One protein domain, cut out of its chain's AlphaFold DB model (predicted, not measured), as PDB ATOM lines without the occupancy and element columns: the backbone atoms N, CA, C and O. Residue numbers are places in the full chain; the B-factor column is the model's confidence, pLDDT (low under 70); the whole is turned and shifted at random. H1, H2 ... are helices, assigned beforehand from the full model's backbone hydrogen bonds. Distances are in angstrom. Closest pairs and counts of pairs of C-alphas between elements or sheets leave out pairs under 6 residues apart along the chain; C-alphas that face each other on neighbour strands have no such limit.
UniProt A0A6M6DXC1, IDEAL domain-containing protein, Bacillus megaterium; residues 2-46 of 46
ATOM      1  N   LEU A   2      -7.277 -10.747 226.705       89.94
ATOM      2  CA  LEU A   2      -6.270 -10.815 227.799       89.94
ATOM      3  C   LEU A   2      -4.836 -11.056 227.293       89.94
ATOM      4  O   LEU A   2      -3.898 -10.453 227.797       89.94
ATOM      5  N   ALA A   3      -4.679 -11.906 226.274       92.31
ATOM      6  CA  ALA A   3      -3.378 -12.187 225.670       92.31
ATOM      7  C   ALA A   3      -2.759 -10.967 224.963       92.31
ATOM      8  O   ALA A   3      -1.546 -10.815 224.987       92.31
ATOM      9  N   GLU A   4      -3.575 -10.093 224.363       91.25
ATOM     10  CA  GLU A   4      -3.098  -8.871 223.696       91.25
ATOM     11  C   GLU A   4      -2.642  -7.845 224.732       91.25
ATOM     12  O   GLU A   4      -1.517  -7.370 224.659       91.25
ATOM     13  N   LEU A   5      -3.448  -7.610 225.773       91.00
ATOM     14  CA  LEU A   5      -3.067  -6.737 226.886       91.00
ATOM     15  C   LEU A   5      -1.787  -7.226 227.584       91.00
ATOM     16  O   LEU A   5      -0.900  -6.436 227.902       91.00
ATOM     17  N   PHE A   6      -1.677  -8.540 227.798       92.50
ATOM     18  CA  PHE A   6      -0.478  -9.156 228.360       92.50
ATOM     19  C   PHE A   6       0.746  -8.964 227.454       92.50
ATOM     20  O   PHE A   6       1.834  -8.657 227.947       92.50
ATOM     21  N   LEU A   7       0.579  -9.129 226.138       93.06
ATOM     22  CA  LEU A   7       1.648  -8.924 225.164       93.06
ATOM     23  C   LEU A   7       2.110  -7.463 225.148       93.06
ATOM     24  O   LEU A   7       3.315  -7.222 225.199       93.06
ATOM     25  N   ASP A   8       1.180  -6.509 225.132       91.56
ATOM     26  CA  ASP A   8       1.487  -5.076 225.133       91.56
ATOM     27  C   ASP A   8       2.257  -4.670 226.394       91.56
ATOM     28  O   ASP A   8       3.285  -3.990 226.315       91.56
ATOM     29  N   GLN A   9       1.819  -5.153 227.559       90.31
ATOM     30  CA  GLN A   9       2.496  -4.894 228.827       90.31
ATOM     31  C   GLN A   9       3.902  -5.513 228.853       90.31
ATOM     32  O   GLN A   9       4.881  -4.825 229.144       90.31
ATOM     33  N   THR A  10       4.023  -6.781 228.452       93.62
ATOM     34  CA  THR A  10       5.314  -7.483 228.398       93.62
ATOM     35  C   THR A  10       6.282  -6.809 227.424       93.62
ATOM     36  O   THR A  10       7.477  -6.702 227.700       93.62
ATOM     37  N   MET A  11       5.784  -6.323 226.284       92.06
ATOM     38  CA  MET A  11       6.590  -5.633 225.281       92.06
ATOM     39  C   MET A  11       7.110  -4.285 225.796       92.06
ATOM     40  O   MET A  11       8.274  -3.946 225.563       92.06
ATOM     41  N   ASN A  12       6.279  -3.527 226.514       91.38
ATOM     42  CA  ASN A  12       6.689  -2.260 227.122       91.38
ATOM     43  C   ASN A  12       7.734  -2.475 228.224       91.38
ATOM     44  O   ASN A  12       8.784  -1.825 228.206       91.38
ATOM     45  N   ASP A  13       7.510  -3.444 229.111       92.81
ATOM     46  CA  ASP A  13       8.461  -3.795 230.168       92.81
ATOM     47  C   ASP A  13       9.796  -4.281 229.587       92.81
ATOM     48  O   ASP A  13      10.871  -3.900 230.057       92.81
ATOM     49  N   PHE A  14       9.755  -5.072 228.511       92.75
ATOM     50  CA  PHE A  14      10.957  -5.541 227.824       92.75
ATOM     51  C   PHE A  14      11.779  -4.388 227.236       92.75
ATOM     52  O   PHE A  14      12.996  -4.331 227.440       92.75
ATOM     53  N   LYS A  15      11.131  -3.442 226.540       92.38
ATOM     54  CA  LYS A  15      11.799  -2.251 225.987       92.38
ATOM     55  C   LYS A  15      12.443  -1.414 227.093       92.38
ATOM     56  O   LYS A  15      13.621  -1.074 226.986       92.38
ATOM     57  N   ARG A  16      11.711  -1.160 228.184       94.06
ATOM     58  CA  ARG A  16      12.213  -0.420 229.352       94.06
ATOM     59  C   ARG A  16      13.434  -1.101 229.971       94.06
ATOM     60  O   ARG A  16      14.459  -0.456 230.189       94.06
ATOM     61  N   ASN A  17      13.357  -2.410 230.202       95.19
ATOM     62  CA  ASN A  17      14.448  -3.186 230.792       95.19
ATOM     63  C   ASN A  17      15.697  -3.218 229.906       95.19
ATOM     64  O   ASN A  17      16.819  -3.190 230.417       95.19
ATOM     65  N   LYS A  18      15.527  -3.239 228.580       95.44
ATOM     66  CA  LYS A  18      16.650  -3.159 227.644       95.44
ATOM     67  C   LYS A  18      17.383  -1.818 227.759       95.44
ATOM     68  O   LYS A  18      18.603  -1.825 227.902       95.44
ATOM     69  N   ILE A  19      16.651  -0.701 227.764       95.62
ATOM     70  CA  ILE A  19      17.241   0.643 227.891       95.62
ATOM     71  C   ILE A  19      17.982   0.782 229.227       95.62
ATOM     72  O   ILE A  19      19.123   1.234 229.248       95.62
ATOM     73  N   LEU A  20      17.392   0.319 230.335       96.31
ATOM     74  CA  LEU A  20      18.046   0.332 231.652       96.31
ATOM     75  C   LEU A  20      19.367  -0.451 231.656       96.31
ATOM     76  O   LEU A  20      20.375   0.033 232.166       96.31
ATOM     77  N   LYS A  21      19.400  -1.626 231.020       97.19
ATOM     78  CA  LYS A  21      20.626  -2.427 230.902       97.19
ATOM     79  C   LYS A  21      21.715  -1.713 230.094       97.19
ATOM     80  O   LYS A  21      22.897  -1.820 230.422       97.19
ATOM     81  N   GLU A  22      21.339  -0.997 229.037       97.00
ATOM     82  CA  GLU A  22      22.276  -0.198 228.240       97.00
ATOM     83  C   GLU A  22      22.778   1.031 229.017       97.00
ATOM     84  O   GLU A  22      23.967   1.353 228.948       97.00
ATOM     85  N   ILE A  23      21.921   1.660 229.832       96.88
ATOM     86  CA  ILE A  23      22.310   2.727 230.765       96.88
ATOM     87  C   ILE A  23      23.357   2.204 231.753       96.88
ATOM     88  O   ILE A  23      24.429   2.801 231.873       96.88
ATOM     89  N   ASP A  24      23.117   1.058 232.391       97.44
ATOM     90  CA  ASP A  24      24.081   0.446 233.313       97.44
ATOM     91  C   ASP A  24      25.427   0.160 232.634       97.44
ATOM     92  O   ASP A  24      26.495   0.349 233.225       97.44
ATOM     93  N   GLN A  25      25.399  -0.274 231.371       97.75
ATOM     94  CA  GLN A  25      26.614  -0.514 230.599       97.75
ATOM     95  C   GLN A  25      27.349   0.789 230.265       97.75
ATOM     96  O   GLN A  25      28.577   0.836 230.362       97.75
ATOM     97  N   SER A  26      26.623   1.853 229.915       97.81
ATOM     98  CA  SER A  26      27.216   3.171 229.667       97.81
ATOM     99  C   SER A  26      27.903   3.724 230.919       97.81
ATOM    100  O   SER A  26      29.027   4.218 230.833       97.81
ATOM    101  N   LEU A  27      27.302   3.534 232.101       96.88
ATOM    102  CA  LEU A  27      27.892   3.906 233.386       96.88
ATOM    103  C   LEU A  27      29.173   3.118 233.673       96.88
ATOM    104  O   LEU A  27      30.195   3.718 234.010       96.88
ATOM    105  N   LYS A  28      29.155   1.790 233.480       97.69
ATOM    106  CA  LYS A  28      30.350   0.934 233.617       97.69
ATOM    107  C   LYS A  28      31.487   1.378 232.699       97.69
ATOM    108  O   LYS A  28      32.641   1.405 233.119       97.69
ATOM    109  N   ASN A  29      31.149   1.769 231.475       96.81
ATOM    110  CA  ASN A  29      32.106   2.214 230.466       96.81
ATOM    111  C   ASN A  29      32.505   3.694 230.620       96.81
ATOM    112  O   ASN A  29      33.359   4.166 229.873       96.81
ATOM    113  N   LYS A  30      31.907   4.427 231.573       96.38
ATOM    114  CA  LYS A  30      32.039   5.887 231.741       96.38
ATOM    115  C   LYS A  30      31.682   6.679 230.473       96.38
ATOM    116  O   LYS A  30      32.173   7.790 230.267       96.38
ATOM    117  N   ASP A  31      30.802   6.129 229.639       97.62
ATOM    118  CA  ASP A  31      30.319   6.777 228.425       97.62
ATOM    119  C   ASP A  31      29.159   7.723 228.757       97.62
ATOM    120  O   ASP A  31      27.984   7.351 228.808       97.62
ATOM    121  N   LYS A  32      29.516   8.988 228.983       95.25
ATOM    122  CA  LYS A  32      28.562  10.048 229.313       95.25
ATOM    123  C   LYS A  32      27.581  10.339 228.173       95.25
ATOM    124  O   LYS A  32      26.439  10.699 228.453       95.25
ATOM    125  N   GLN A  33      28.002  10.229 226.912       96.81
ATOM    126  CA  GLN A  33      27.120  10.545 225.788       96.81
ATOM    127  C   GLN A  33      26.045   9.474 225.628       96.81
ATOM    128  O   GLN A  33      24.865   9.812 225.518       96.81
ATOM    129  N   ALA A  34      26.436   8.198 225.693       96.56
ATOM    130  CA  ALA A  34      25.491   7.089 225.668       96.56
ATOM    131  C   ALA A  34      24.516   7.164 226.849       96.56
ATOM    132  O   ALA A  34      23.308   7.069 226.639       96.56
ATOM    133  N   PHE A  35      25.014   7.429 228.063       97.69
ATOM    134  CA  PHE A  35      24.172   7.586 229.250       97.69
ATOM    135  C   PHE A  35      23.088   8.657 229.060       97.69
ATOM    136  O   PHE A  35      21.910   8.402 229.310       97.69
ATOM    137  N   LEU A  36      23.473   9.852 228.593       96.81
ATOM    138  CA  LEU A  36      22.537  10.960 228.393       96.81
ATOM    139  C   LEU A  36      21.500  10.635 227.312       96.81
ATOM    140  O   LEU A  36      20.312  10.852 227.535       96.81
ATOM    141  N   ARG A  37      21.929  10.060 226.179       96.62
ATOM    142  CA  ARG A  37      21.021   9.662 225.092       96.62
ATOM    143  C   ARG A  37      19.996   8.630 225.561       96.62
ATOM    144  O   ARG A  37      18.806   8.805 225.329       96.62
ATOM    145  N   LEU A  38      20.458   7.577 226.231       96.44
ATOM    146  CA  LEU A  38      19.609   6.479 226.698       96.44
ATOM    147  C   LEU A  38      18.659   6.920 227.817       96.44
ATOM    148  O   LEU A  38      17.536   6.433 227.902       96.44
ATOM    149  N   THR A  39      19.079   7.866 228.661       94.94
ATOM    150  CA  THR A  39      18.211   8.437 229.701       94.94
ATOM    151  C   THR A  39      17.078   9.270 229.097       94.94
ATOM    152  O   THR A  39      15.951   9.202 229.584       94.94
ATOM    153  N   GLU A  40      17.339  10.032 228.032       95.31
ATOM    154  CA  GLU A  40      16.280  10.734 227.292       95.31
ATOM    155  C   GLU A  40      15.347   9.754 226.568       95.31
ATOM    156  O   GLU A  40      14.127   9.904 226.623       95.31
ATOM    157  N   GLU A  41      15.895   8.692 225.973       93.19
ATOM    158  CA  GLU A  41      15.098   7.626 225.359       93.19
ATOM    159  C   GLU A  41      14.179   6.948 226.388       93.19
ATOM    160  O   GLU A  41      12.987   6.779 226.135       93.19
ATOM    161  N   LEU A  42      14.680   6.664 227.595       93.56
ATOM    162  CA  LEU A  42      13.885   6.093 228.683       93.56
ATOM    163  C   LEU A  42      12.692   6.980 229.075       93.56
ATOM    164  O   LEU A  42      11.619   6.451 229.354       93.56
ATOM    165  N   LYS A  43      12.854   8.311 229.078       91.06
ATOM    166  CA  LYS A  43      11.759   9.255 229.375       91.06
ATOM    167  C   LYS A  43      10.669   9.252 228.306       91.06
ATOM    168  O   LYS A  43       9.529   9.540 228.628       91.06
ATOM    169  N   SER A  44      11.014   8.947 227.055       86.44
ATOM    170  CA  SER A  44      10.038   8.869 225.958       86.44
ATOM    171  C   SER A  44       9.208   7.579 225.966       86.44
ATOM    172  O   SER A  44       8.144   7.528 225.355       86.44
ATOM    173  N   VAL A  45       9.704   6.541 226.649       80.12
ATOM    174  CA  VAL A  45       9.067   5.216 226.770       80.12
ATOM    175  C   VAL A  45       8.324   5.061 228.110       80.12
ATOM    176  O   VAL A  45       7.617   4.073 228.302       80.12
ATOM    177  N   SER A  46       8.483   6.014 229.040       63.09
ATOM    178  CA  SER A  46       7.829   6.026 230.358       63.09
ATOM    179  C   SER A  46       6.616   6.942 230.408       63.09
ATOM    180  O   SER A  46       5.828   6.701 231.351       63.09
TER     181      SER A  46
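Overview. This is residues 2 to 46 of the 46 residues of the protein "IDEAL domain-containing protein" of Bacillus megaterium (UniProt A0A6M6DXC1). The model is a helical hairpin with unequal arms: a long helix H1, and a shorter helix H2 that folds back beside the later part of H1 after a tight turn. Residues 2 to 11 of H1 stick out free past the hairpin. The printed part has 45 residues with two named helices, H1 then H2, and no named strand; the class is all helix. It is loose, with a radius of gyration of the C-alphas of 12.7 A, and a rod spanning 42 by 17 by 8 A.

Arrangement. Begin with H1, residues 2 to 28, and go on to H2, residues 32 to 45; they form a helical hairpin. They touch, and their closest C-alphas are those of Ser 26 and Phe 35, 5.4 A apart. Their lines stand at a shallow tilt of 16 degrees, and they run opposite ways. In H1 and H2 every O i to N i+4 pair is within hydrogen-bond range.

Along the chain. Find C-alpha 2 at (-6.270, -10.815, 227.799); from there H1 runs 38.9 A to C-alpha 28 at (30.350, 0.934, 233.617). H2 runs 20.2 A from C-alpha 32 to C-alpha 45 at (9.067, 5.216, 226.770).

Size, cuts and confidence. Look at Leu 2 and Lys 30 for the two C-alphas farthest apart, 42.0 A. The printed part has no cut, and the link from H1 to H2 is tight, with 3 residues. The mean pLDDT of the printed part is 93.5; residue 46, the chain's last, is under 70.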